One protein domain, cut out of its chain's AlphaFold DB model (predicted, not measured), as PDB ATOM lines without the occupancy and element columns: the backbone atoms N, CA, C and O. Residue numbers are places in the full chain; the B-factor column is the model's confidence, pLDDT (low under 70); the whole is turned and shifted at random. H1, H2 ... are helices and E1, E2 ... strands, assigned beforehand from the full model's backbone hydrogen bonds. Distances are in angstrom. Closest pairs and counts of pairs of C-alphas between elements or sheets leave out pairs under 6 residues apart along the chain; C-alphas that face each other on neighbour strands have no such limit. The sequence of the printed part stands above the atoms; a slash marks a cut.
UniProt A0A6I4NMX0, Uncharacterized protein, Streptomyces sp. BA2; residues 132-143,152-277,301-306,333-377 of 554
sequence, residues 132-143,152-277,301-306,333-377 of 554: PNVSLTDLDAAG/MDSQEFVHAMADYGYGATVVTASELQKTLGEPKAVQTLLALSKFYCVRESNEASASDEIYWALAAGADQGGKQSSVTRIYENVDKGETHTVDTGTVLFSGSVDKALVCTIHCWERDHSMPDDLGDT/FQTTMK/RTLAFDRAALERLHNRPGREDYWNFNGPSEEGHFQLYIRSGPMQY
ATOM      1  N   PRO A 132     139.540 206.207 179.933       95.81
ATOM      2  CA  PRO A 132     139.958 204.923 180.494       95.81
ATOM      3  C   PRO A 132     138.910 203.799 180.410       95.81
ATOM      4  O   PRO A 132     139.266 202.628 180.513       95.81
ATOM      5  N   ASN A 133     137.629 204.125 180.206       95.50
ATOM      6  CA  ASN A 133     136.525 203.172 180.038       95.50
ATOM      7  C   ASN A 133     136.224 202.824 178.561       95.50
ATOM      8  O   ASN A 133     135.238 202.138 178.275       95.50
ATOM      9  N   VAL A 134     137.074 203.262 177.623       96.50
ATOM     10  CA  VAL A 134     137.039 202.895 176.200       96.50
ATOM     11  C   VAL A 134     138.333 202.155 175.850       96.50
ATOM     12  O   VAL A 134     139.428 202.670 176.057       96.50
ATOM     13  N   SER A 135     138.236 200.935 175.320       95.12
ATOM     14  CA  SER A 135     139.400 200.079 175.056       95.12
ATOM     15  C   SER A 135     139.423 199.455 173.660       95.12
ATOM     16  O   SER A 135     138.399 199.235 173.009       95.12
ATOM     17  N   LEU A 136     140.640 199.144 173.208       93.81
ATOM     18  CA  LEU A 136     140.915 198.309 172.044       93.81
ATOM     19  C   LEU A 136     141.697 197.075 172.500       93.81
ATOM     20  O   LEU A 136     142.845 197.190 172.927       93.81
ATOM     21  N   THR A 137     141.096 195.902 172.345       93.06
ATOM     22  CA  THR A 137     141.739 194.616 172.609       93.06
ATOM     23  C   THR A 137     142.178 193.992 171.290       93.06
ATOM     24  O   THR A 137     141.355 193.526 170.504       93.06
ATOM     25  N   ASP A 138     143.488 193.967 171.042       91.62
ATOM     26  CA  ASP A 138     144.075 193.284 169.888       91.62
ATOM     27  C   ASP A 138     144.551 191.877 170.274       91.62
ATOM     28  O   ASP A 138     145.498 191.702 171.046       91.62
ATOM     29  N   LEU A 139     143.894 190.864 169.714       90.12
ATOM     30  CA  LEU A 139     144.165 189.450 169.973       90.12
ATOM     31  C   LEU A 139     145.510 188.968 169.408       90.12
ATOM     32  O   LEU A 139     145.925 187.849 169.721       90.12
ATOM     33  N   ASP A 140     146.175 189.773 168.576       87.31
ATOM     34  CA  ASP A 140     147.501 189.473 168.027       87.31
ATOM     35  C   ASP A 140     148.643 190.209 168.748       87.31
ATOM     36  O   ASP A 140     149.816 189.959 168.455       87.31
ATOM     37  N   ALA A 141     148.333 191.083 169.712       84.06
ATOM     38  CA  ALA A 141     149.345 191.808 170.474       84.06
ATOM     39  C   ALA A 141     150.254 190.863 171.290       84.06
ATOM     40  O   ALA A 141     149.861 189.780 171.728       84.06
ATOM     41  N   ALA A 142     151.504 191.269 171.531       62.91
ATOM     42  CA  ALA A 142     152.424 190.492 172.363       62.91
ATOM     43  C   ALA A 142     151.888 190.383 173.804       62.91
ATOM     44  O   ALA A 142     151.644 191.399 174.448       62.91
ATOM     45  N   GLY A 143     151.714 189.155 174.306       62.88
ATOM     46  CA  GLY A 143     151.037 188.914 175.588       62.88
ATOM     47  C   GLY A 143     149.513 189.060 175.513       62.88
ATOM     48  O   GLY A 143     148.902 189.359 176.533       62.88
ATOM     49  N   MET A 152     140.924 189.634 179.581       87.00
ATOM     50  CA  MET A 152     140.596 190.383 178.361       87.00
ATOM     51  C   MET A 152     140.646 191.896 178.586       87.00
ATOM     52  O   MET A 152     140.858 192.651 177.633       87.00
ATOM     53  N   ASP A 153     140.475 192.322 179.839       91.81
ATOM     54  CA  ASP A 153     140.426 193.717 180.253       91.81
ATOM     55  C   ASP A 153     141.650 194.074 181.106       91.81
ATOM     56  O   ASP A 153     142.135 193.269 181.904       91.81
ATOM     57  N   SER A 154     142.154 195.305 180.985       91.44
ATOM     58  CA  SER A 154     143.153 195.803 181.936       91.44
ATOM     59  C   SER A 154     142.489 196.182 183.263       91.44
ATOM     60  O   SER A 154     141.337 196.607 183.298       91.44
ATOM     61  N   GLN A 155     143.236 196.112 184.369       91.44
ATOM     62  CA  GLN A 155     142.731 196.556 185.677       91.44
ATOM     63  C   GLN A 155     142.313 198.036 185.683       91.44
ATOM     64  O   GLN A 155     141.330 198.394 186.322       91.44
ATOM     65  N   GLU A 156     143.044 198.885 184.956       93.62
ATOM     66  CA  GLU A 156     142.709 200.304 184.788       93.62
ATOM     67  C   GLU A 156     141.338 200.482 184.127       93.62
ATOM     68  O   GLU A 156     140.503 201.227 184.634       93.62
ATOM     69  N   PHE A 157     141.070 199.725 183.060       95.38
ATOM     70  CA  PHE A 157     139.786 199.755 182.370       95.38
ATOM     71  C   PHE A 157     138.644 199.212 183.245       95.38
ATOM     72  O   PHE A 157     137.551 199.774 183.259       95.38
ATOM     73  N   VAL A 158     138.885 198.141 184.015       94.62
ATOM     74  CA  VAL A 158     137.878 197.572 184.930       94.62
ATOM     75  C   VAL A 158     137.465 198.574 186.010       94.62
ATOM     76  O   VAL A 158     136.276 198.664 186.321       94.62
ATOM     77  N   HIS A 159     138.403 199.344 186.569       93.25
ATOM     78  CA  HIS A 159     138.067 200.421 187.507       93.25
ATOM     79  C   HIS A 159     137.327 201.568 186.813       93.25
ATOM     80  O   HIS A 159     136.279 201.994 187.286       93.25
ATOM     81  N   ALA A 160     137.814 202.002 185.650       94.31
ATOM     82  CA  ALA A 160     137.190 203.085 184.902       94.31
ATOM     83  C   ALA A 160     135.740 202.783 184.505       94.31
ATOM     84  O   ALA A 160     134.887 203.658 184.571       94.31
ATOM     85  N   MET A 161     135.425 201.545 184.132       93.31
ATOM     86  CA  MET A 161     134.049 201.151 183.819       93.31
ATOM     87  C   MET A 161     133.083 201.412 184.974       93.31
ATOM     88  O   MET A 161     131.973 201.876 184.730       93.31
ATOM     89  N   ALA A 162     133.500 201.143 186.212       90.31
ATOM     90  CA  ALA A 162     132.689 201.414 187.392       90.31
ATOM     91  C   ALA A 162     132.512 202.923 187.610       90.31
ATOM     92  O   ALA A 162     131.396 203.390 187.836       90.31
ATOM     93  N   ASP A 163     133.601 203.686 187.472       91.12
ATOM     94  CA  ASP A 163     133.609 205.137 187.685       91.12
ATOM     95  C   ASP A 163     132.753 205.884 186.652       91.12
ATOM     96  O   ASP A 163     132.044 206.830 186.992       91.12
ATOM     97  N   TYR A 164     132.807 205.471 185.386       91.38
ATOM     98  CA  TYR A 164     132.025 206.060 184.292       91.38
ATOM     99  C   TYR A 164     130.618 205.447 184.193       91.38
ATOM    100  O   TYR A 164     129.675 206.084 183.714       91.38
ATOM    101  N   GLY A 165     130.454 204.217 184.682       89.00
ATOM    102  CA  GLY A 165     129.198 203.477 184.693       89.00
ATOM    103  C   GLY A 165     128.842 202.757 183.394       89.00
ATOM    104  O   GLY A 165     127.683 202.375 183.220       89.00
ATOM    105  N   TYR A 166     129.813 202.611 182.494       92.69
ATOM    106  CA  TYR A 166     129.744 201.808 181.274       92.69
ATOM    107  C   TYR A 166     131.160 201.470 180.797       92.69
ATOM    108  O   TYR A 166     132.120 202.181 181.117       92.69
ATOM    109  N   GLY A 167     131.296 200.409 180.002       95.75
ATOM    110  CA  GLY A 167     132.573 200.020 179.405       95.75
ATOM    111  C   GLY A 167     132.417 199.661 177.936       95.75
ATOM    112  O   GLY A 167     131.601 198.809 177.583       95.75
ATOM    113  N   ALA A 168     133.236 200.268 177.081       96.56
ATOM    114  CA  ALA A 168     133.197 200.060 175.638       96.56
ATOM    115  C   ALA A 168     134.503 199.424 175.148       96.56
ATOM    116  O   ALA A 168     135.581 199.977 175.362       96.56
ATOM    117  N   THR A 169     134.424 198.280 174.465       96.31
ATOM    118  CA  THR A 169     135.609 197.585 173.938       96.31
ATOM    119  C   THR A 169     135.426 197.202 172.481       96.31
ATOM    120  O   THR A 169     134.461 196.528 172.120       96.31
ATOM    121  N   VAL A 170     136.400 197.562 171.644       95.25
ATOM    122  CA  VAL A 170     136.570 196.959 170.317       95.25
ATOM    123  C   VAL A 170     137.573 195.824 170.418       95.25
ATOM    124  O   VAL A 170     138.657 195.991 170.966       95.25
ATOM    125  N   VAL A 171     137.231 194.678 169.850       93.88
ATOM    126  CA  VAL A 171     138.103 193.515 169.736       93.88
ATOM    127  C   VAL A 171     138.515 193.363 168.279       93.88
ATOM    128  O   VAL A 171     137.667 193.313 167.383       93.88
ATOM    129  N   THR A 172     139.822 193.276 168.050       92.81
ATOM    130  CA  THR A 172     140.436 193.103 166.727       92.81
ATOM    131  C   THR A 172     141.481 191.984 166.756       92.81
ATOM    132  O   THR A 172     141.844 191.475 167.817       92.81
ATOM    133  N   ALA A 173     141.956 191.580 165.583       90.75
ATOM    134  CA  ALA A 173     143.139 190.739 165.421       90.75
ATOM    135  C   ALA A 173     143.968 191.329 164.275       90.75
ATOM    136  O   ALA A 173     143.739 191.024 163.098       90.75
ATOM    137  N   SER A 174     144.855 192.268 164.614       89.12
ATOM    138  CA  SER A 174     145.441 193.181 163.627       89.12
ATOM    139  C   SER A 174     146.380 192.491 162.634       89.12
ATOM    140  O   SER A 174     146.429 192.880 161.464       89.12
ATOM    141  N   GLU A 175     147.100 191.445 163.051       88.06
ATOM    142  CA  GLU A 175     147.976 190.678 162.162       88.06
ATOM    143  C   GLU A 175     147.160 189.787 161.227       88.06
ATOM    144  O   GLU A 175     147.434 189.747 160.024       88.06
ATOM    145  N   LEU A 176     146.108 189.133 161.735       87.44
ATOM    146  CA  LEU A 176     145.190 188.372 160.887       87.44
ATOM    147  C   LEU A 176     144.526 189.289 159.855       87.44
ATOM    148  O   LEU A 176     144.493 188.952 158.669       87.44
ATOM    149  N   GLN A 177     144.087 190.479 160.267       84.31
ATOM    150  CA  GLN A 177     143.414 191.438 159.394       84.31
ATOM    151  C   GLN A 177     144.268 191.875 158.194       84.31
ATOM    152  O   GLN A 177     143.722 192.064 157.109       84.31
ATOM    153  N   LYS A 178     145.601 191.964 158.337       83.38
ATOM    154  CA  LYS A 178     146.526 192.255 157.216       83.38
ATOM    155  C   LYS A 178     146.552 191.158 156.150       83.38
ATOM    156  O   LYS A 178     146.936 191.421 155.013       83.38
ATOM    157  N   THR A 179     146.208 189.928 156.528       81.69
ATOM    158  CA  THR A 179     146.257 188.751 155.647       81.69
ATOM    159  C   THR A 179     144.893 188.349 155.099       81.69
ATOM    160  O   THR A 179     144.830 187.610 154.112       81.69
ATOM    161  N   LEU A 180     143.803 188.825 155.710       74.62
ATOM    162  CA  LEU A 180     142.459 188.595 155.198       74.62
ATOM    163  C   LEU A 180     142.328 189.234 153.809       74.62
ATOM    164  O   LEU A 180     142.658 190.399 153.602       74.62
ATOM    165  N   GLY A 181     141.869 188.430 152.847       70.62
ATOM    166  CA  GLY A 181     141.544 188.891 151.500       70.62
ATOM    167  C   GLY A 181     140.250 189.707 151.473       70.62
ATOM    168  O   GLY A 181     139.888 190.367 152.444       70.62
ATOM    169  N   GLU A 182     139.518 189.643 150.359       68.88
ATOM    170  CA  GLU A 182     138.257 190.379 150.225       68.88
ATOM    171  C   GLU A 182     137.264 190.081 151.377       68.88
ATOM    172  O   GLU A 182     137.239 188.955 151.911       68.88
ATOM    173  N   PRO A 183     136.443 191.078 151.774       65.25
ATOM    174  CA  PRO A 183     135.384 190.896 152.758       65.25
ATOM    175  C   PRO A 183     134.501 189.698 152.394       65.25
ATOM    176  O   PRO A 183     134.027 189.552 151.266       65.25
ATOM    177  N   LYS A 184     134.346 188.791 153.350       75.12
ATOM    178  CA  LYS A 184     133.594 187.552 153.243       75.12
ATOM    179  C   LYS A 184     133.028 187.287 154.619       75.12
ATOM    180  O   LYS A 184     133.784 187.077 155.564       75.12
ATOM    181  N   ALA A 185     131.708 187.240 154.704       82.56
ATOM    182  CA  ALA A 185     131.062 187.091 155.988       82.56
ATOM    183  C   ALA A 185     131.467 185.784 156.698       82.56
ATOM    184  O   ALA A 185     131.455 184.701 156.099       82.56
ATOM    185  N   VAL A 186     131.801 185.897 157.982       86.31
ATOM    186  CA  VAL A 186     132.037 184.785 158.901       86.31
ATOM    187  C   VAL A 186     130.718 184.400 159.577       86.31
ATOM    188  O   VAL A 186     129.911 185.261 159.921       86.31
ATOM    189  N   GLN A 187     130.472 183.097 159.736       87.00
ATOM    190  CA  GLN A 187     129.352 182.604 160.540       87.00
ATOM    191  C   GLN A 187     129.801 182.462 161.990       87.00
ATOM    192  O   GLN A 187     130.712 181.682 162.276       87.00
ATOM    193  N   THR A 188     129.132 183.168 162.891       88.94
ATOM    194  CA  THR A 188     129.526 183.301 164.294       88.94
ATOM    195  C   THR A 188     128.412 182.839 165.218       88.94
ATOM    196  O   THR A 188     127.241 183.147 164.995       88.94
ATOM    197  N   LEU A 189     128.806 182.138 166.280       89.56
ATOM    198  CA  LEU A 189     128.022 181.878 167.479       89.56
ATOM    199  C   LEU A 189     128.796 182.403 168.693       89.56
ATOM    200  O   LEU A 189     129.896 181.931 168.978       89.56
ATOM    201  N   LEU A 190     128.180 183.335 169.415       93.38
ATOM    202  CA  LEU A 190     128.578 183.774 170.748       93.38
ATOM    203  C   LEU A 190     127.507 183.313 171.739       93.38
ATOM    204  O   LEU A 190     126.340 183.696 171.613       93.38
ATOM    205  N   ALA A 191     127.878 182.484 172.711       91.31
ATOM    206  CA  ALA A 191     126.951 181.934 173.701       91.31
ATOM    207  C   ALA A 191     127.495 182.094 175.120       91.31
ATOM    208  O   ALA A 191     128.666 181.820 175.374       91.31
ATOM    209  N   LEU A 192     126.639 182.503 176.052       92.44
ATOM    210  CA  LEU A 192     126.998 182.556 177.464       92.44
ATOM    211  C   LEU A 192     127.150 181.133 178.007       92.44
ATOM    212  O   LEU A 192     126.447 180.210 177.589       92.44
ATOM    213  N   SER A 193     128.073 180.960 178.948       89.81
ATOM    214  CA  SER A 193     128.368 179.654 179.550       89.81
ATOM    215  C   SER A 193     128.233 179.652 181.069       89.81
ATOM    216  O   SER A 193     127.600 178.763 181.637       89.81
ATOM    217  N   LYS A 194     128.814 180.648 181.734       93.69
ATOM    218  CA  LYS A 194     128.817 180.822 183.186       93.69
ATOM    219  C   LYS A 194     129.139 182.275 183.523       93.69
ATOM    220  O   LYS A 194     129.663 182.998 182.672       93.69
ATOM    221  N   PHE A 195     128.886 182.675 184.757       96.62
ATOM    222  CA  PHE A 195     129.446 183.898 185.316       96.62
ATOM    223  C   PHE A 195     130.026 183.644 186.707       96.62
ATOM    224  O   PHE A 195     129.610 182.708 187.392       96.62
ATOM    225  N   TYR A 196     131.014 184.447 187.085       95.81
ATOM    226  CA  TYR A 196     131.681 184.407 188.384       95.81
ATOM    227  C   TYR A 196     131.436 185.717 189.133       95.81
ATOM    228  O   TYR A 196     131.603 186.788 188.545       95.81
ATOM    229  N   CYS A 197     131.046 185.632 190.405       95.25
ATOM    230  CA  CYS A 197     130.857 186.789 191.276       95.25
ATOM    231  C   CYS A 197     132.191 187.176 191.929       95.25
ATOM    232  O   CYS A 197     132.725 186.458 192.777       95.25
ATOM    233  N   VAL A 198     132.755 188.312 191.520       93.38
ATOM    234  CA  VAL A 198     133.991 188.871 192.092       93.38
ATOM    235  C   VAL A 198     133.680 189.668 193.364       93.38
ATOM    236  O   VAL A 198     134.434 189.593 194.342       93.38
ATOM    237  N   ARG A 199     132.579 190.428 193.342       91.06
ATOM    238  CA  ARG A 199     132.065 191.261 194.436       91.06
ATOM    239  C   ARG A 199     130.533 191.243 194.379       91.06
ATOM    240  O   ARG A 199     129.991 191.547 193.325       91.06
ATOM    241  N   GLU A 200     129.891 190.903 195.488       84.06
ATOM    242  CA  GLU A 200     128.441 191.060 195.699       84.06
ATOM    243  C   GLU A 200     128.085 192.535 195.943       84.06
ATOM    244  O   GLU A 200     128.969 193.319 196.322       84.06
ATOM    245  N   SER A 201     126.836 192.929 195.702       73.56
ATOM    246  CA  SER A 201     126.357 194.251 196.100       73.56
ATOM    247  C   SER A 201     126.193 194.334 197.623       73.56
ATOM    248  O   SER A 201     126.142 193.334 198.338       73.56
ATOM    249  N   ASN A 202     126.232 195.552 198.172       63.22
ATOM    250  CA  ASN A 202     126.244 195.769 199.629       63.22
ATOM    251  C   ASN A 202     124.831 195.908 200.239       63.22
ATOM    252  O   ASN A 202     124.672 196.513 201.306       63.22
ATOM    253  N   GLU A 203     123.805 195.373 199.580       58.06
ATOM    254  CA  GLU A 203     122.427 195.358 200.072       58.06
ATOM    255  C   GLU A 203     122.350 194.588 201.409       58.06
ATOM    256  O   GLU A 203     122.897 193.502 201.578       58.06
ATOM    257  N   ALA A 204     121.681 195.146 202.424       50.25
ATOM    258  CA  ALA A 204     121.626 194.555 203.771       50.25
ATOM    259  C   ALA A 204     120.782 193.256 203.867       50.25
ATOM    260  O   ALA A 204     120.594 192.720 204.968       50.25
ATOM    261  N   SER A 205     120.246 192.772 202.744       50.47
ATOM    262  CA  SER A 205     119.495 191.521 202.600       50.47
ATOM    263  C   SER A 205     120.363 190.369 202.095       50.47
ATOM    264  O   SER A 205     121.471 190.534 201.609       50.47
ATOM    265  N   ALA A 206     119.867 189.153 202.305       55.78
ATOM    266  CA  ALA A 206     120.558 187.929 201.954       55.78
ATOM    267  C   ALA A 206     120.682 187.781 200.428       55.78
ATOM    268  O   ALA A 206     119.675 187.487 199.797       55.78
ATOM    269  N   SER A 207     121.915 187.881 199.916       62.53
ATOM    270  CA  SER A 207     122.411 187.409 198.607       62.53
ATOM    271  C   SER A 207     121.784 188.008 197.338       62.53
ATOM    272  O   SER A 207     120.566 188.105 197.234       62.53
ATOM    273  N   ASP A 208     122.608 188.305 196.329       70.38
ATOM    274  CA  ASP A 208     122.158 189.015 195.124       70.38
ATOM    275  C   ASP A 208     121.303 188.132 194.200       70.38
ATOM    276  O   ASP A 208     121.550 186.930 194.016       70.38
ATOM    277  N   GLU A 209     120.325 188.751 193.536       85.56
ATOM    278  CA  GLU A 209     119.517 188.133 192.485       85.56
ATOM    279  C   GLU A 209     119.873 188.694 191.109       85.56
ATOM    280  O   GLU A 209     119.324 189.690 190.645       85.56
ATOM    281  N   ILE A 210     120.775 188.010 190.411       89.19
ATOM    282  CA  ILE A 210     121.346 188.507 189.158       89.19
ATOM    283  C   ILE A 210     120.563 188.017 187.950       89.19
ATOM    284  O   ILE A 210     120.145 186.860 187.876       89.19
ATOM    285  N   TYR A 211     120.425 188.860 186.932       89.69
ATOM    286  CA  TYR A 211     120.044 188.426 185.592       89.69
ATOM    287  C   TYR A 211     120.725 189.265 184.509       89.69
ATOM    288  O   TYR A 211     121.184 190.386 184.724       89.69
ATOM    289  N   TRP A 212     120.807 188.686 183.311       92.44
ATOM    290  CA  TRP A 212     121.539 189.255 182.188       92.44
ATOM    291  C   TRP A 212     120.588 189.615 181.063       92.44
ATOM    292  O   TRP A 212     119.813 188.777 180.590       92.44
ATOM    293  N   ALA A 213     120.698 190.848 180.591       91.06
ATOM    294  CA  ALA A 213     119.966 191.339 179.444       91.06
ATOM    295  C   ALA A 213     120.929 191.530 178.268       91.06
ATOM    296  O   ALA A 213     121.936 192.227 178.374       91.06
ATOM    297  N   LEU A 214     120.648 190.851 177.159       93.69
ATOM    298  CA  LEU A 214     121.547 190.717 176.017       93.69
ATOM    299  C   LEU A 214     120.911 191.341 174.784       93.69
ATOM    300  O   LEU A 214     119.782 190.993 174.432       93.69
ATOM    301  N   ALA A 215     121.666 192.173 174.079       92.81
ATOM    302  CA  ALA A 215     121.314 192.678 172.764       92.81
ATOM    303  C   ALA A 215     122.533 192.604 171.838       92.81
ATOM    304  O   ALA A 215     123.650 192.931 172.222       92.81
ATOM    305  N   ALA A 216     122.331 192.174 170.597       94.94
ATOM    306  CA  ALA A 216     123.387 192.134 169.595       94.94
ATOM    307  C   ALA A 216     122.849 192.451 168.202       94.94
ATOM    308  O   ALA A 216     121.718 192.097 167.860       94.94
ATOM    309  N   GLY A 217     123.696 193.070 167.384       91.50
ATOM    310  CA  GLY A 217     123.409 193.451 166.010       91.50
ATOM    311  C   GLY A 217     124.649 193.342 165.128       91.50
ATOM    312  O   GLY A 217     125.731 193.780 165.508       91.50
ATOM    313  N   ALA A 218     124.489 192.762 163.943       90.69
ATOM    314  CA  ALA A 218     125.545 192.609 162.951       90.69
ATOM    315  C   ALA A 218     125.223 193.367 161.665       90.69
ATOM    316  O   ALA A 218     124.062 193.531 161.274       90.69
ATOM    317  N   ASP A 219     126.278 193.758 160.963       84.44
ATOM    318  CA  ASP A 219     126.229 194.490 159.700       84.44
ATOM    319  C   ASP A 219     125.524 193.748 158.548       84.44
ATOM    320  O   ASP A 219     124.977 194.379 157.645       84.44
ATOM    321  N   GLN A 220     125.445 192.414 158.601       85.12
ATOM    322  CA  GLN A 220     124.660 191.589 157.664       85.12
ATOM    323  C   GLN A 220     123.169 191.462 158.052       85.12
ATOM    324  O   GLN A 220     122.433 190.615 157.532       85.12
ATOM    325  N   GLY A 221     122.700 192.294 158.985       78.75
ATOM    326  CA  GLY A 221     121.304 192.366 159.417       78.75
ATOM    327  C   GLY A 221     120.869 191.248 160.366       78.75
ATOM    328  O   GLY A 221     119.667 191.055 160.556       78.75
ATOM    329  N   GLY A 222     121.816 190.489 160.925       82.75
ATOM    330  CA  GLY A 222     121.553 189.596 162.052       82.75
ATOM    331  C   GLY A 222     121.347 190.414 163.325       82.75
ATOM    332  O   GLY A 222     122.070 191.379 163.552       82.75
ATOM    333  N   LYS A 223     120.375 190.040 164.156       88.69
ATOM    334  CA  LYS A 223     120.202 190.613 165.494       88.69
ATOM    335  C   LYS A 223     119.665 189.573 166.463       88.69
ATOM    336  O   LYS A 223     118.936 188.671 166.049       88.69
ATOM    337  N   GLN A 224     120.012 189.728 167.730       86.94
ATOM    338  CA  GLN A 224     119.644 188.824 168.810       86.94
ATOM    339  C   GLN A 224     119.291 189.658 170.043       86.94
ATOM    340  O   GLN A 224     119.914 190.686 170.300       86.94
ATOM    341  N   SER A 225     118.296 189.212 170.803       88.12
ATOM    342  CA  SER A 225     117.938 189.809 172.085       88.12
ATOM    343  C   SER A 225     117.408 188.741 173.027       88.12
ATOM    344  O   SER A 225     116.581 187.926 172.604       88.12
ATOM    345  N   SER A 226     117.816 188.762 174.289       83.94
ATOM    346  CA  SER A 226     117.272 187.863 175.310       83.94
ATOM    347  C   SER A 226     117.498 188.413 176.706       83.94
ATOM    348  O   SER A 226     118.490 189.090 176.946       83.94
ATOM    349  N   VAL A 227     116.626 188.044 177.634       85.19
ATOM    350  CA  VAL A 227     116.852 188.207 179.070       85.19
ATOM    351  C   VAL A 227     116.952 186.807 179.660       85.19
ATOM    352  O   VAL A 227     116.156 185.932 179.298       85.19
ATOM    353  N   THR A 228     117.961 186.553 180.486       86.12
ATOM    354  CA  THR A 228     118.100 185.251 181.148       86.12
ATOM    355  C   THR A 228     117.026 185.072 182.214       86.12
ATOM    356  O   THR A 228     116.353 186.018 182.621       86.12
ATOM    357  N   ARG A 229     116.903 183.851 182.739       82.62
ATOM    358  CA  ARG A 229     116.293 183.691 184.060       82.62
ATOM    359  C   ARG A 229     117.084 184.477 185.111       82.62
ATOM    360  O   ARG A 229     118.236 184.853 184.883       82.62
ATOM    361  N   ILE A 230     116.464 184.629 186.269       86.81
ATOM    362  CA  ILE A 230     117.108 185.156 187.464       86.81
ATOM    363  C   ILE A 230     117.915 184.040 188.135       86.81
ATOM    364  O   ILE A 230     117.506 182.868 188.154       86.81
ATOM    365  N   TYR A 231     119.092 184.405 188.620       89.00
ATOM    366  CA  TYR A 231     119.987 183.589 189.422       89.00
ATOM    367  C   TYR A 231     119.884 184.110 190.852       89.00
ATOM    368  O   TYR A 231     120.361 185.196 191.137       89.00
ATOM    369  N   GLU A 232     119.199 183.361 191.710       87.75
ATOM    370  CA  GLU A 232     119.041 183.696 193.128       87.75
ATOM    371  C   GLU A 232     120.260 183.215 193.925       87.75
ATOM    372  O   GLU A 232     120.854 182.190 193.571       87.75
ATOM    373  N   ASN A 233     120.545 183.878 195.043       85.75
ATOM    374  CA  ASN A 233     121.647 183.570 195.955       85.75
ATOM    375  C   ASN A 233     123.027 183.600 195.291       85.75
ATOM    376  O   ASN A 233     123.753 182.606 195.301       85.75
ATOM    377  N   VAL A 234     123.352 184.714 194.638       89.38
ATOM    378  CA  VAL A 234     124.667 184.924 194.030       89.38
ATOM    379  C   VAL A 234     125.604 185.535 195.064       89.38
ATOM    380  O   VAL A 234     125.553 186.731 195.323       89.38
ATOM    381  N   ASP A 235     126.486 184.708 195.621       90.06
ATOM    382  CA  ASP A 235     127.439 185.132 196.646       90.06
ATOM    383  C   ASP A 235     128.845 185.356 196.068       90.06
ATOM    384  O   ASP A 235     129.271 184.752 195.069       90.06
ATOM    385  N   LYS A 236     129.629 186.209 196.735       92.06
ATOM    386  CA  LYS A 236     131.024 186.451 196.357       92.06
ATOM    387  C   LYS A 236     131.853 185.161 196.294       92.06
ATOM    388  O   LYS A 236     131.978 184.411 197.259       92.06
ATOM    389  N   GLY A 237     132.578 184.992 195.189       92.69
ATOM    390  CA  GLY A 237     133.470 183.857 194.953       92.69
ATOM    391  C   GLY A 237     132.781 182.649 194.318       92.69
ATOM    392  O   GLY A 237     133.441 181.633 194.075       92.69
ATOM    393  N   GLU A 238     131.487 182.744 194.018       94.75
ATOM    394  CA  GLU A 238     130.737 181.676 193.373       94.75
ATOM    395  C   GLU A 238     130.763 181.757 191.844       94.75
ATOM    396  O   GLU A 238     130.957 182.807 191.231       94.75
ATOM    397  N   THR A 239     130.580 180.598 191.209       95.88
ATOM    398  CA  THR A 239     130.394 180.475 189.760       95.88
ATOM    399  C   THR A 239     129.028 179.874 189.479       95.88
ATOM    400  O   THR A 239     128.758 178.737 189.871       95.88
ATOM    401  N   HIS A 240     128.213 180.572 188.697       93.38
ATOM    402  CA  HIS A 240     126.893 180.102 188.292       93.38
ATOM    403  C   HIS A 240     126.909 179.718 186.816       93.38
ATOM    404  O   HIS A 240     127.401 180.450 185.956       93.38
ATOM    405  N   THR A 241     126.371 178.539 186.511       92.00
ATOM    406  CA  THR A 241     126.232 178.075 185.126       92.00
ATOM    407  C   THR A 241     125.027 178.744 184.481       92.00
ATOM    408  O   THR A 241     123.937 178.734 185.054       92.00
ATOM    409  N   VAL A 242     125.219 179.287 183.280       87.12
ATOM    410  CA  VAL A 242     124.140 179.857 182.470       87.12
ATOM    411  C   VAL A 242     123.426 178.740 181.710       87.12
ATOM    412  O   VAL A 242     124.047 177.757 181.297       87.12
ATOM    413  N   ASP A 243     122.113 178.882 181.525       77.88
ATOM    414  CA  ASP A 243     121.298 177.892 180.819       77.88
ATOM    415  C   ASP A 243     121.876 177.574 179.427       77.88
ATOM    416  O   ASP A 243     122.310 178.447 178.667       77.88
ATOM    417  N   THR A 244     121.891 176.285 179.080       71.69
ATOM    418  CA  THR A 244     122.459 175.840 177.802       71.69
ATOM    419  C   THR A 244     121.656 176.427 176.646       71.69
ATOM    420  O   THR A 244     120.447 176.230 176.562       71.69
ATOM    421  N   GLY A 245     122.337 177.105 175.722       66.81
ATOM    422  CA  GLY A 245     121.691 177.741 174.573       66.81
ATOM    423  C   GLY A 245     121.310 179.209 174.783       66.81
ATOM    424  O   GLY A 245     120.661 179.772 173.904       66.81
ATOM    425  N   THR A 246     121.734 179.857 175.877       81.81
ATOM    426  CA  THR A 246     121.675 181.324 175.991       81.81
ATOM    427  C   THR A 246     122.667 181.955 175.009       81.81
ATOM    428  O   THR A 246     123.869 182.053 175.265       81.81
ATOM    429  N   VAL A 247     122.157 182.346 173.842       88.62
ATOM    430  CA  VAL A 247     122.927 182.912 172.729       88.62
ATOM    431  C   VAL A 247     122.961 184.434 172.830       88.62
ATOM    432  O   VAL A 247     121.913 185.073 172.762       88.62
ATOM    433  N   LEU A 248     124.166 185.004 172.899       93.38
ATOM    434  CA  LEU A 248     124.389 186.441 172.727       93.38
ATOM    435  C   LEU A 248     124.217 186.839 171.262       93.38
ATOM    436  O   LEU A 248     123.549 187.821 170.960       93.38
ATOM    437  N   PHE A 249     124.797 186.067 170.343       92.94
ATOM    438  CA  PHE A 249     124.627 186.283 168.912       92.94
ATOM    439  C   PHE A 249     124.810 184.987 168.126       92.94
ATOM    440  O   PHE A 249     125.727 184.214 168.389       92.94
ATOM    441  N   SER A 250     123.963 184.771 167.123       89.62
ATOM    442  CA  SER A 250     124.152 183.727 166.120       89.62
ATOM    443  C   SER A 250     123.806 184.298 164.754       89.62
ATOM    444  O   SER A 250     122.641 184.572 164.469       89.62
ATOM    445  N   GLY A 251     124.802 184.470 163.889       86.06
ATOM    446  CA  GLY A 251     124.561 185.030 162.566       86.06
ATOM    447  C   GLY A 251     125.808 185.190 161.713       86.06
ATOM    448  O   GLY A 251     126.915 184.803 162.083       86.06
ATOM    449  N   SER A 252     125.592 185.802 160.555       87.06
ATOM    450  CA  SER A 252     126.639 186.201 159.624       87.06
ATOM    451  C   SER A 252     127.180 187.581 160.007       87.06
ATOM    452  O   SER A 252     126.383 188.477 160.282       87.06
ATOM    453  N   VAL A 253     128.498 187.767 159.970       88.38
ATOM    454  CA  VAL A 253     129.175 189.052 160.232       88.38
ATOM    455  C   VAL A 253     130.209 189.291 159.139       88.38
ATOM    456  O   VAL A 253     130.991 188.386 158.864       88.38
ATOM    457  N   ASP A 254     130.230 190.461 158.503       85.88
ATOM    458  CA  ASP A 254     131.254 190.789 157.491       85.88
ATOM    459  C   ASP A 254     132.327 191.743 158.024       85.88
ATOM    460  O   ASP A 254     133.518 191.459 157.905       85.88
ATOM    461  N   LYS A 255     131.920 192.840 158.664       84.81
ATOM    462  CA  LYS A 255     132.824 193.846 159.234       84.81
ATOM    463  C   LYS A 255     132.618 194.079 160.718       84.81
ATOM    464  O   LYS A 255     133.609 194.265 161.415       84.81
ATOM    465  N   ALA A 256     131.371 194.117 161.182       89.00
ATOM    466  CA  ALA A 256     131.056 194.566 162.532       89.00
ATOM    467  C   ALA A 256     129.916 193.759 163.153       89.00
ATOM    468  O   ALA A 256     128.807 193.687 162.613       89.00
ATOM    469  N   LEU A 257     130.198 193.205 164.328       93.88
ATOM    470  CA  LEU A 257     129.213 192.745 165.296       93.88
ATOM    471  C   LEU A 257     129.311 193.653 166.516       93.88
ATOM    472  O   LEU A 257     130.398 193.804 167.060       93.88
ATOM    473  N   VAL A 258     128.193 194.224 166.949       94.88
ATOM    474  CA  VAL A 258     128.101 195.010 168.182       94.88
ATOM    475  C   VAL A 258     127.147 194.300 169.136       94.88
ATOM    476  O   VAL A 258     126.082 193.827 168.730       94.88
ATOM    477  N   CYS A 259     127.536 194.208 170.397       96.44
ATOM    478  CA  CYS A 259     126.789 193.588 171.477       96.44
ATOM    479  C   CYS A 259     126.715 194.565 172.648       96.44
ATOM    480  O   CYS A 259     127.740 195.125 173.023       96.44
ATOM    481  N   THR A 260     125.541 194.721 173.248       94.31
ATOM    482  CA  THR A 260     125.384 195.368 174.550       94.31
ATOM    483  C   THR A 260     124.873 194.327 175.539       94.31
ATOM    484  O   THR A 260     123.970 193.535 175.242       94.31
ATOM    485  N   ILE A 261     125.526 194.250 176.692       95.81
ATOM    486  CA  ILE A 261     125.260 193.254 177.726       95.81
ATOM    487  C   ILE A 261     125.089 194.010 179.027       95.81
ATOM    488  O   ILE A 261     125.953 194.800 179.403       95.81
ATOM    489  N   HIS A 262     123.963 193.798 179.695       91.56
ATOM    490  CA  HIS A 262     123.625 194.520 180.911       91.56
ATOM    491  C   HIS A 262     123.421 193.515 182.044       91.56
ATOM    492  O   HIS A 262     122.699 192.524 181.875       91.56
ATOM    493  N   CYS A 263     124.065 193.777 183.175       91.31
ATOM    494  CA  CYS A 263     123.880 193.051 184.423       91.31
ATOM    495  C   CYS A 263     122.897 193.826 185.296       91.31
ATOM    496  O   CYS A 263     123.035 195.041 185.453       91.31
ATOM    497  N   TRP A 264     121.921 193.114 185.842       86.56
ATOM    498  CA  TRP A 264     120.881 193.673 186.694       86.56
ATOM    499  C   TRP A 264     120.760 192.844 187.963       86.56
ATOM    500  O   TRP A 264     120.900 191.617 187.911       86.56
ATOM    501  N   GLU A 265     120.476 193.534 189.057       81.50
ATOM    502  CA  GLU A 265     120.028 192.964 190.321       81.50
ATOM    503  C   GLU A 265     118.494 192.953 190.353       81.50
ATOM    504  O   GLU A 265     117.827 193.478 189.450       81.50
ATOM    505  N   ARG A 266     117.919 192.265 191.337       74.25
ATOM    506  CA  ARG A 266     116.472 192.165 191.489       74.25
ATOM    507  C   ARG A 266     116.076 192.289 192.952       74.25
ATOM    508  O   ARG A 266     115.807 191.274 193.584       74.25
ATOM    509  N   ASP A 267     115.836 193.507 193.408       60.28
ATOM    510  CA  ASP A 267     115.310 193.710 194.761       60.28
ATOM    511  C   ASP A 267     113.795 193.419 194.810       60.28
ATOM    512  O   ASP A 267     113.259 192.945 195.814       60.28
ATOM    513  N   HIS A 268     113.081 193.651 193.694       49.62
ATOM    514  CA  HIS A 268     111.669 193.294 193.458       49.62
ATOM    515  C   HIS A 268     111.432 192.826 192.001       49.62
ATOM    516  O   HIS A 268     112.331 192.820 191.178       49.62
ATOM    517  N   SER A 269     110.225 192.358 191.649       51.34
ATOM    518  CA  SER A 269     109.897 191.757 190.333       51.34
ATOM    519  C   SER A 269     110.473 192.494 189.107       51.34
ATOM    520  O   SER A 269     110.371 193.713 189.039       51.34
ATOM    521  N   MET A 270     110.975 191.737 188.113       53.25
ATOM    522  CA  MET A 270     111.503 192.268 186.840       53.25
ATOM    523  C   MET A 270     110.566 193.319 186.215       53.25
ATOM    524  O   MET A 270     109.354 193.078 186.202       53.25
ATOM    525  N   PRO A 271     111.094 194.407 185.616       54.09
ATOM    526  CA  PRO A 271     110.265 195.340 184.864       54.09
ATOM    527  C   PRO A 271     109.532 194.597 183.741       54.09
ATOM    528  O   PRO A 271     110.162 193.913 182.926       54.09
ATOM    529  N   ASP A 272     108.203 194.723 183.694       54.00
ATOM    530  CA  ASP A 272     107.343 194.022 182.728       54.00
ATOM    531  C   ASP A 272     107.735 194.313 181.258       54.00
ATOM    532  O   ASP A 272     107.420 193.534 180.356       54.00
ATOM    533  N   ASP A 273     108.447 195.416 181.012       63.25
ATOM    534  CA  ASP A 273     108.860 195.928 179.705       63.25
ATOM    535  C   ASP A 273     110.354 195.751 179.385       63.25
ATOM    536  O   ASP A 273     110.763 196.016 178.249       63.25
ATOM    537  N   LEU A 274     111.188 195.259 180.313       70.88
ATOM    538  CA  LEU A 274     112.631 195.137 180.073       70.88
ATOM    539  C   LEU A 274     112.923 194.248 178.857       70.88
ATOM    540  O   LEU A 274     113.769 194.566 178.022       70.88
ATOM    541  N   GLY A 275     112.181 193.151 178.704       70.88
ATOM    542  CA  GLY A 275     112.313 192.273 177.543       70.88
ATOM    543  C   GLY A 275     112.011 192.969 176.211       70.88
ATOM    544  O   GLY A 275     112.627 192.631 175.199       70.88
ATOM    545  N   ASP A 276     111.090 193.935 176.190       70.88
ATOM    546  CA  ASP A 276     110.765 194.720 174.995       70.88
ATOM    547  C   ASP A 276     111.785 195.844 174.769       70.88
ATOM    548  O   ASP A 276     112.297 195.983 173.657       70.88
ATOM    549  N   THR A 277     112.213 196.518 175.837       73.06
ATOM    550  CA  THR A 277     113.326 197.479 175.820       73.06
ATOM    551  C   THR A 277     114.593 196.862 175.222       73.06
ATOM    552  O   THR A 277     115.232 197.442 174.347       73.06
ATOM    553  N   PHE A 301     143.797 199.706 160.309       59.03
ATOM    554  CA  PHE A 301     144.048 200.429 161.555       59.03
ATOM    555  C   PHE A 301     143.241 201.730 161.718       59.03
ATOM    556  O   PHE A 301     142.667 201.963 162.778       59.03
ATOM    557  N   GLN A 302     143.157 202.579 160.684       66.81
ATOM    558  CA  GLN A 302     142.331 203.797 160.746       66.81
ATOM    559  C   GLN A 302     140.846 203.458 160.906       66.81
ATOM    560  O   GLN A 302     140.129 204.132 161.643       66.81
ATOM    561  N   THR A 303     140.403 202.383 160.253       71.75
ATOM    562  CA  THR A 303     139.032 201.874 160.382       71.75
ATOM    563  C   THR A 303     138.772 201.378 161.807       71.75
ATOM    564  O   THR A 303     137.754 201.732 162.395       71.75
ATOM    565  N   THR A 304     139.717 200.644 162.403       81.50
ATOM    566  CA  THR A 304     139.631 200.177 163.794       81.50
ATOM    567  C   THR A 304     139.543 201.338 164.780       81.50
ATOM    568  O   THR A 304     138.715 201.299 165.682       81.50
ATOM    569  N   MET A 305     140.321 202.410 164.600       85.81
ATOM    570  CA  MET A 305     140.241 203.572 165.499       85.81
ATOM    571  C   MET A 305     138.893 204.291 165.408       85.81
ATOM    572  O   MET A 305     138.320 204.629 166.440       85.81
ATOM    573  N   LYS A 306     138.330 204.426 164.201       85.38
ATOM    574  CA  LYS A 306     136.967 204.949 164.021       85.38
ATOM    575  C   LYS A 306     135.911 204.039 164.645       85.38
ATOM    576  O   LYS A 306     134.920 204.533 165.175       85.38
ATOM    577  N   ARG A 333     128.020 196.800 179.409       94.25
ATOM    578  CA  ARG A 333     129.134 196.597 178.497       94.25
ATOM    579  C   ARG A 333     128.684 196.656 177.061       94.25
ATOM    580  O   ARG A 333     127.884 195.818 176.640       94.25
ATOM    581  N   THR A 334     129.354 197.498 176.288       96.06
ATOM    582  CA  THR A 334     129.331 197.443 174.832       96.06
ATOM    583  C   THR A 334     130.602 196.756 174.327       96.06
ATOM    584  O   THR A 334     131.719 197.230 174.530       96.06
ATOM    585  N   LEU A 335     130.437 195.635 173.626       96.31
ATOM    586  CA  LEU A 335     131.509 194.897 172.957       96.31
ATOM    587  C   LEU A 335     131.297 194.948 171.446       96.31
ATOM    588  O   LEU A 335     130.214 194.630 170.957       96.31
ATOM    589  N   ALA A 336     132.335 195.289 170.695       95.19
ATOM    590  CA  ALA A 336     132.321 195.221 169.243       95.19
ATOM    591  C   ALA A 336     133.434 194.311 168.734       95.19
ATOM    592  O   ALA A 336     134.576 194.414 169.168       95.19
ATOM    593  N   PHE A 337     133.110 193.444 167.785       93.88
ATOM    594  CA  PHE A 337     134.053 192.514 167.179       93.88
ATOM    595  C   PHE A 337     134.150 192.800 165.690       93.88
ATOM    596  O   PHE A 337     133.130 192.825 164.987       93.88
ATOM    597  N   ASP A 338     135.377 192.966 165.201       90.94
ATOM    598  CA  ASP A 338     135.620 192.876 163.768       90.94
ATOM    599  C   ASP A 338     135.702 191.411 163.305       90.94
ATOM    600  O   ASP A 338     135.765 190.459 164.092       90.94
ATOM    601  N   ARG A 339     135.685 191.210 161.986       88.62
ATOM    602  CA  ARG A 339     135.768 189.868 161.398       88.62
ATOM    603  C   ARG A 339     137.039 189.119 161.802       88.62
ATOM    604  O   ARG A 339     136.973 187.909 162.018       88.62
ATOM    605  N   ALA A 340     138.177 189.806 161.880       90.12
ATOM    606  CA  ALA A 340     139.445 189.171 162.212       90.12
ATOM    607  C   ALA A 340     139.424 188.662 163.659       90.12
ATOM    608  O   ALA A 340     139.809 187.519 163.909       90.12
ATOM    609  N   ALA A 341     138.877 189.444 164.590       92.00
ATOM    610  CA  ALA A 341     138.666 189.025 165.965       92.00
ATOM    611  C   ALA A 341     137.785 187.781 166.052       92.00
ATOM    612  O   ALA A 341     138.167 186.813 166.704       92.00
ATOM    613  N   LEU A 342     136.646 187.754 165.354       92.56
ATOM    614  CA  LEU A 342     135.752 186.590 165.353       92.56
ATOM    615  C   LEU A 342     136.446 185.334 164.807       92.56
ATOM    616  O   LEU A 342     136.393 184.275 165.433       92.56
ATOM    617  N   GLU A 343     137.157 185.448 163.681       89.94
ATOM    618  CA  GLU A 343     137.936 184.335 163.127       89.94
ATOM    619  C   GLU A 343     139.039 183.865 164.091       89.94
ATOM    620  O   GLU A 343     139.286 182.659 164.211       89.94
ATOM    621  N   ARG A 344     139.674 184.785 164.822       89.00
ATOM    622  CA  ARG A 344     140.688 184.459 165.829       89.00
ATOM    623  C   ARG A 344     140.071 183.732 167.023       89.00
ATOM    624  O   ARG A 344     140.537 182.645 167.362       89.00
ATOM    625  N   LEU A 345     138.998 184.273 167.602       89.50
ATOM    626  CA  LEU A 345     138.273 183.697 168.740       89.50
ATOM    627  C   LEU A 345     137.750 182.284 168.434       89.50
ATOM    628  O   LEU A 345     137.911 181.377 169.247       89.50
ATOM    629  N   HIS A 346     137.221 182.042 167.227       86.62
ATOM    630  CA  HIS A 346     136.765 180.710 166.794       86.62
ATOM    631  C   HIS A 346     137.866 179.638 166.806       86.62
ATOM    632  O   HIS A 346     137.578 178.439 166.908       86.62
ATOM    633  N   ASN A 347     139.119 180.053 166.651       82.50
ATOM    634  CA  ASN A 347     140.269 179.162 166.543       82.50
ATOM    635  C   ASN A 347     141.123 179.129 167.817       82.50
ATOM    636  O   ASN A 347     142.122 178.407 167.851       82.50
ATOM    637  N   ARG A 348     140.736 179.862 168.868       80.06
ATOM    638  CA  ARG A 348     141.430 179.818 170.157       80.06
ATOM    639  C   ARG A 348     141.192 178.487 170.878       80.06
ATOM    640  O   ARG A 348     140.095 177.925 170.791       80.06
ATOM    641  N   PRO A 349     142.195 177.971 171.609       76.88
ATOM    642  CA  PRO A 349     141.998 176.868 172.544       76.88
ATOM    643  C   PRO A 349     140.890 177.197 173.551       76.88
ATOM    644  O   PRO A 349     140.772 178.331 173.997       76.88
ATOM    645  N   GLY A 350     140.043 176.225 173.891       75.69
ATOM    646  CA  GLY A 350     138.948 176.414 174.856       75.69
ATOM    647  C   GLY A 350     137.741 177.198 174.330       75.69
ATOM    648  O   GLY A 350     136.623 176.881 174.729       75.69
ATOM    649  N   ARG A 351     137.939 178.125 173.375       84.50
ATOM    650  CA  ARG A 351     136.873 178.918 172.735       84.50
ATOM    651  C   ARG A 351     136.000 179.684 173.732       84.50
ATOM    652  O   ARG A 351     134.836 179.927 173.445       84.50
ATOM    653  N   GLU A 352     136.522 180.013 174.904       88.12
ATOM    654  CA  GLU A 352     135.786 180.654 175.989       88.12
ATOM    655  C   GLU A 352     136.691 181.720 176.598       88.12
ATOM    656  O   GLU A 352     137.794 181.409 177.044       88.12
ATOM    657  N   ASP A 353     136.215 182.957 176.605       90.12
ATOM    658  CA  ASP A 353     136.883 184.099 177.222       90.12
ATOM    659  C   ASP A 353     135.870 184.780 178.160       90.12
ATOM    660  O   ASP A 353     134.655 184.680 177.943       90.12
ATOM    661  N   TYR A 354     136.340 185.443 179.218       92.94
ATOM    662  CA  TYR A 354     135.473 186.187 180.133       92.94
ATOM    663  C   TYR A 354     135.617 187.696 179.951       92.94
ATOM    664  O   TYR A 354     136.651 188.184 179.504       92.94
ATOM    665  N   TRP A 355     134.568 188.417 180.333       94.50
ATOM    666  CA  TRP A 355     134.494 189.874 180.279       94.50
ATOM    667  C   TRP A 355     134.035 190.417 181.626       94.50
ATOM    668  O   TRP A 355     133.117 189.856 182.232       94.50
ATOM    669  N   ASN A 356     134.667 191.493 182.094       95.50
ATOM    670  CA  ASN A 356     134.323 192.104 183.376       95.50
ATOM    671  C   ASN A 356     133.103 193.029 183.258       95.50
ATOM    672  O   ASN A 356     133.016 193.831 182.328       95.50
ATOM    673  N   PHE A 357     132.227 192.956 184.254       94.81
ATOM    674  CA  PHE A 357     131.057 193.802 184.480       94.81
ATOM    675  C   PHE A 357     131.181 194.355 185.891       94.81
ATOM    676  O   PHE A 357     130.871 193.654 186.849       94.81
ATOM    677  N   ASN A 358     131.738 195.553 186.027       92.75
ATOM    678  CA  ASN A 358     132.051 196.138 187.325       92.75
ATOM    679  C   ASN A 358     131.163 197.360 187.541       92.75
ATOM    680  O   ASN A 358     131.383 198.387 186.896       92.75
ATOM    681  N   GLY A 359     130.166 197.229 188.416       87.44
ATOM    682  CA  GLY A 359     129.403 198.370 188.906       87.44
ATOM    683  C   GLY A 359     130.250 199.258 189.830       87.44
ATOM    684  O   GLY A 359     131.367 198.873 190.210       87.44
ATOM    685  N   PRO A 360     129.765 200.459 190.195       80.44
ATOM    686  CA  PRO A 360     130.349 201.283 191.258       80.44
ATOM    687  C   PRO A 360     130.518 200.492 192.566       80.44
ATOM    688  O   PRO A 360     129.990 199.402 192.717       80.44
ATOM    689  N   SER A 361     131.271 201.013 193.538       68.75
ATOM    690  CA  SER A 361     131.746 200.247 194.711       68.75
ATOM    691  C   SER A 361     130.679 199.512 195.543       68.75
ATOM    692  O   SER A 361     131.042 198.634 196.325       68.75
ATOM    693  N   GLU A 362     129.403 199.870 195.390       71.88
ATOM    694  CA  GLU A 362     128.250 199.260 196.068       71.88
ATOM    695  C   GLU A 362     127.385 198.371 195.153       71.88
ATOM    696  O   GLU A 362     126.636 197.559 195.677       71.88
ATOM    697  N   GLU A 363     127.536 198.468 193.828       74.69
ATOM    698  CA  GLU A 363     126.833 197.676 192.802       74.69
ATOM    699  C   GLU A 363     127.805 196.562 192.331       74.69
ATOM    700  O   GLU A 363     128.994 196.831 192.122       74.69
ATOM    701  N   GLY A 364     127.389 195.293 192.245       88.00
ATOM    702  CA  GLY A 364     128.294 194.130 192.142       88.00
ATOM    703  C   GLY A 364     129.368 194.136 191.022       88.00
ATOM    704  O   GLY A 364     129.374 194.934 190.080       88.00
ATOM    705  N   HIS A 365     130.325 193.200 191.098       93.62
ATOM    706  CA  HIS A 365     131.342 192.941 190.062       93.62
ATOM    707  C   HIS A 365     131.305 191.481 189.630       93.62
ATOM    708  O   HIS A 365     131.590 190.574 190.410       93.62
ATOM    709  N   PHE A 366     131.038 191.267 188.345       95.12
ATOM    710  CA  PHE A 366     130.883 189.954 187.739       95.12
ATOM    711  C   PHE A 366     131.839 189.744 186.562       95.12
ATOM    712  O   PHE A 366     132.225 190.677 185.857       95.12
ATOM    713  N   GLN A 367     132.198 188.488 186.317       96.12
ATOM    714  CA  GLN A 367     132.902 188.050 185.112       96.12
ATOM    715  C   GLN A 367     131.990 187.127 184.312       96.12
ATOM    716  O   GLN A 367     131.659 186.038 184.782       96.12
ATOM    717  N   LEU A 368     131.600 187.528 183.103       96.12
ATOM    718  CA  LEU A 368     130.724 186.741 182.236       96.12
ATOM    719  C   LEU A 368     131.536 186.003 181.171       96.12
ATOM    720  O   LEU A 368     132.247 186.628 180.387       96.12
ATOM    721  N   TYR A 369     131.392 184.679 181.108       94.19
ATOM    722  CA  TYR A 369     132.128 183.825 180.178       94.19
ATOM    723  C   TYR A 369     131.329 183.591 178.895       94.19
ATOM    724  O   TYR A 369     130.232 183.014 178.918       94.19
ATOM    725  N   ILE A 370     131.920 183.973 177.766       93.19
ATOM    726  CA  ILE A 370     131.329 183.874 176.432       93.19
ATOM    727  C   ILE A 370     132.120 182.861 175.613       93.19
ATOM    728  O   ILE A 370     133.318 183.008 175.374       93.19
ATOM    729  N   ARG A 371     131.417 181.833 175.141       90.38
ATOM    730  CA  ARG A 371     131.945 180.884 174.171       90.38
ATOM    731  C   ARG A 371     131.820 181.432 172.765       90.38
ATOM    732  O   ARG A 371     130.718 181.781 172.343       90.38
ATOM    733  N   SER A 372     132.925 181.410 172.036       90.00
ATOM    734  CA  SER A 372     133.020 181.845 170.648       90.00
ATOM    735  C   SER A 372     133.259 180.651 169.736       90.00
ATOM    736  O   SER A 372     134.203 179.884 169.911       90.00
ATOM    737  N   GLY A 373     132.438 180.473 168.713       83.56
ATOM    738  CA  GLY A 373     132.653 179.400 167.754       83.56
ATOM    739  C   GLY A 373     131.989 179.671 166.419       83.56
ATOM    740  O   GLY A 373     131.097 180.513 166.333       83.56
ATOM    741  N   PRO A 374     132.378 178.925 165.370       74.56
ATOM    742  CA  PRO A 374     131.597 178.940 164.148       74.56
ATOM    743  C   PRO A 374     130.162 178.541 164.491       74.56
ATOM    744  O   PRO A 374     129.958 177.665 165.338       74.56
ATOM    745  N   MET A 375     129.179 179.157 163.834       66.50
ATOM    746  CA  MET A 375     127.784 178.746 163.980       66.50
ATOM    747  C   MET A 375     127.670 177.244 163.684       66.50
ATOM    748  O   MET A 375     127.776 176.807 162.539       66.50
ATOM    749  N   GLN A 376     127.499 176.439 164.730       59.75
ATOM    750  CA  GLN A 376     127.220 175.016 164.609       59.75
ATOM    751  C   GLN A 376     125.739 174.837 164.886       59.75
ATOM    752  O   GLN A 376     125.320 174.769 166.040       59.75
ATOM    753  N   TYR A 377     124.935 174.734 163.825       59.75
ATOM    754  CA  TYR A 377     123.643 174.082 163.990       59.75
ATOM    755  C   TYR A 377     123.921 172.702 164.591       59.75
ATOM    756  O   TYR A 377     124.796 171.994 164.069       59.75
TER     757      TYR A 377
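What this domain is: This is residues 132 to 143, 152 to 277, 301 to 306 and 333 to 377 of the 554 residues of an uncharacterized protein of Streptomyces sp. BA2 (UniProt A0A6I4NMX0). Two twisted sheets, E1 E2 E4 E5 E6 E9 E10 and E3 E7 E8 E11 E12, make a sandwich, two sheets face to face, but splayed, with their best planes 42 degrees apart. H5 packs on both sheets, on the same face of the larger one as H1, while H3 is over the opposite face. The printed part has 189 residues, with five named helices and twelve named strands in the order E1 H1 E2 H2 E3 E4 E5 E6 E7 E8 E9 H3 H4 E10 H5 E11 E12, class mixed. Both sheets are branched, the larger mixed, the smaller antiparallel. The whole is compact, with a radius of gyration of the C-alphas of 16.8 A, and elongated, spanning 56 by 36 by 30 A.

Where its parts are: E1, residues 134 to 138, begins at C-alpha 134 (137.039, 202.895, 176.200). H1 is 155 to 164, 14.4 A long, E2 167 to 172 and H2 174 to 179. E3, 186 to 199, 36.1 A, bends by 53 degrees at residue 194. E4 is 208 to 218, 32.5 A, E5 223 to 227, E6 231 to 234, E7 239 to 241, E8 247 to 253, E9 256 to 264, 26.2 A, H3 274 to 277, H4 301 to 306, E10 333 to 338, H5 339 to 346 and E11 352 to 358. E12, 365 to 374, 29.5 A, ends at C-alpha 374 (131.597, 178.940, 164.148).

How they stand to each other: E1 is parallel to E2 (N 135 to O 168, 2.8 A), and E2 to E10 (N 171 to O 336, 2.8 A). E9 is antiparallel to E10 (N 259 to O 335, 2.8 A) and E4 (N 217 to O 258, 2.8 A). On the other side of E4 from E9 are E5, its hairpin partner (N 214 to O 226, 2.8 A), and E6 (N 231 to O 210, 2.8 A). In the other sheet E3 is antiparallel to E7 (N 195 to O 240, 2.9 A) and E8 (N 186 to O 253, 2.8 A) on one side and E12 (N 191 to O 371, 2.9 A) on the other; E11 and E12 form a hairpin (N 357 to O 366, 2.8 A). Between the sheets, the closest C-alphas of E5 and E8 are Gln 224 and Phe 249, 5.6 A. H5 lies over E3, across the strands at 66 degrees on the local plane. H5 and H2 touch at Gln 177 and Ala 340, their closest C-alphas, 5.4 A, about perpendicular at 75 degrees. H2 and H4 only graze the larger sheet, H2 only just, with 5 pairs of C-alphas within 10 A. Every O i to N i+4 pair is within hydrogen-bond range in H4 and H5, against 5 of 6 in H1 and 1 of 2 in H2; H3 is too short for one.

The domain as a whole: The C-alphas farthest apart, of Glu 182 and Ala 204, are 56.2 A apart. The printed part has three cuts: C-alphas 143 and 152 are 10.9 A apart across the first, C-alphas 277 and 301 are 34.0 A apart across the second, and C-alphas 306 and 333 are 18.5 A apart across the third. Of the links printed whole, none is long. Mean pLDDT of the printed part is 84.8; 24 residues are under 70, among them 202 to 207 and 267 to 273.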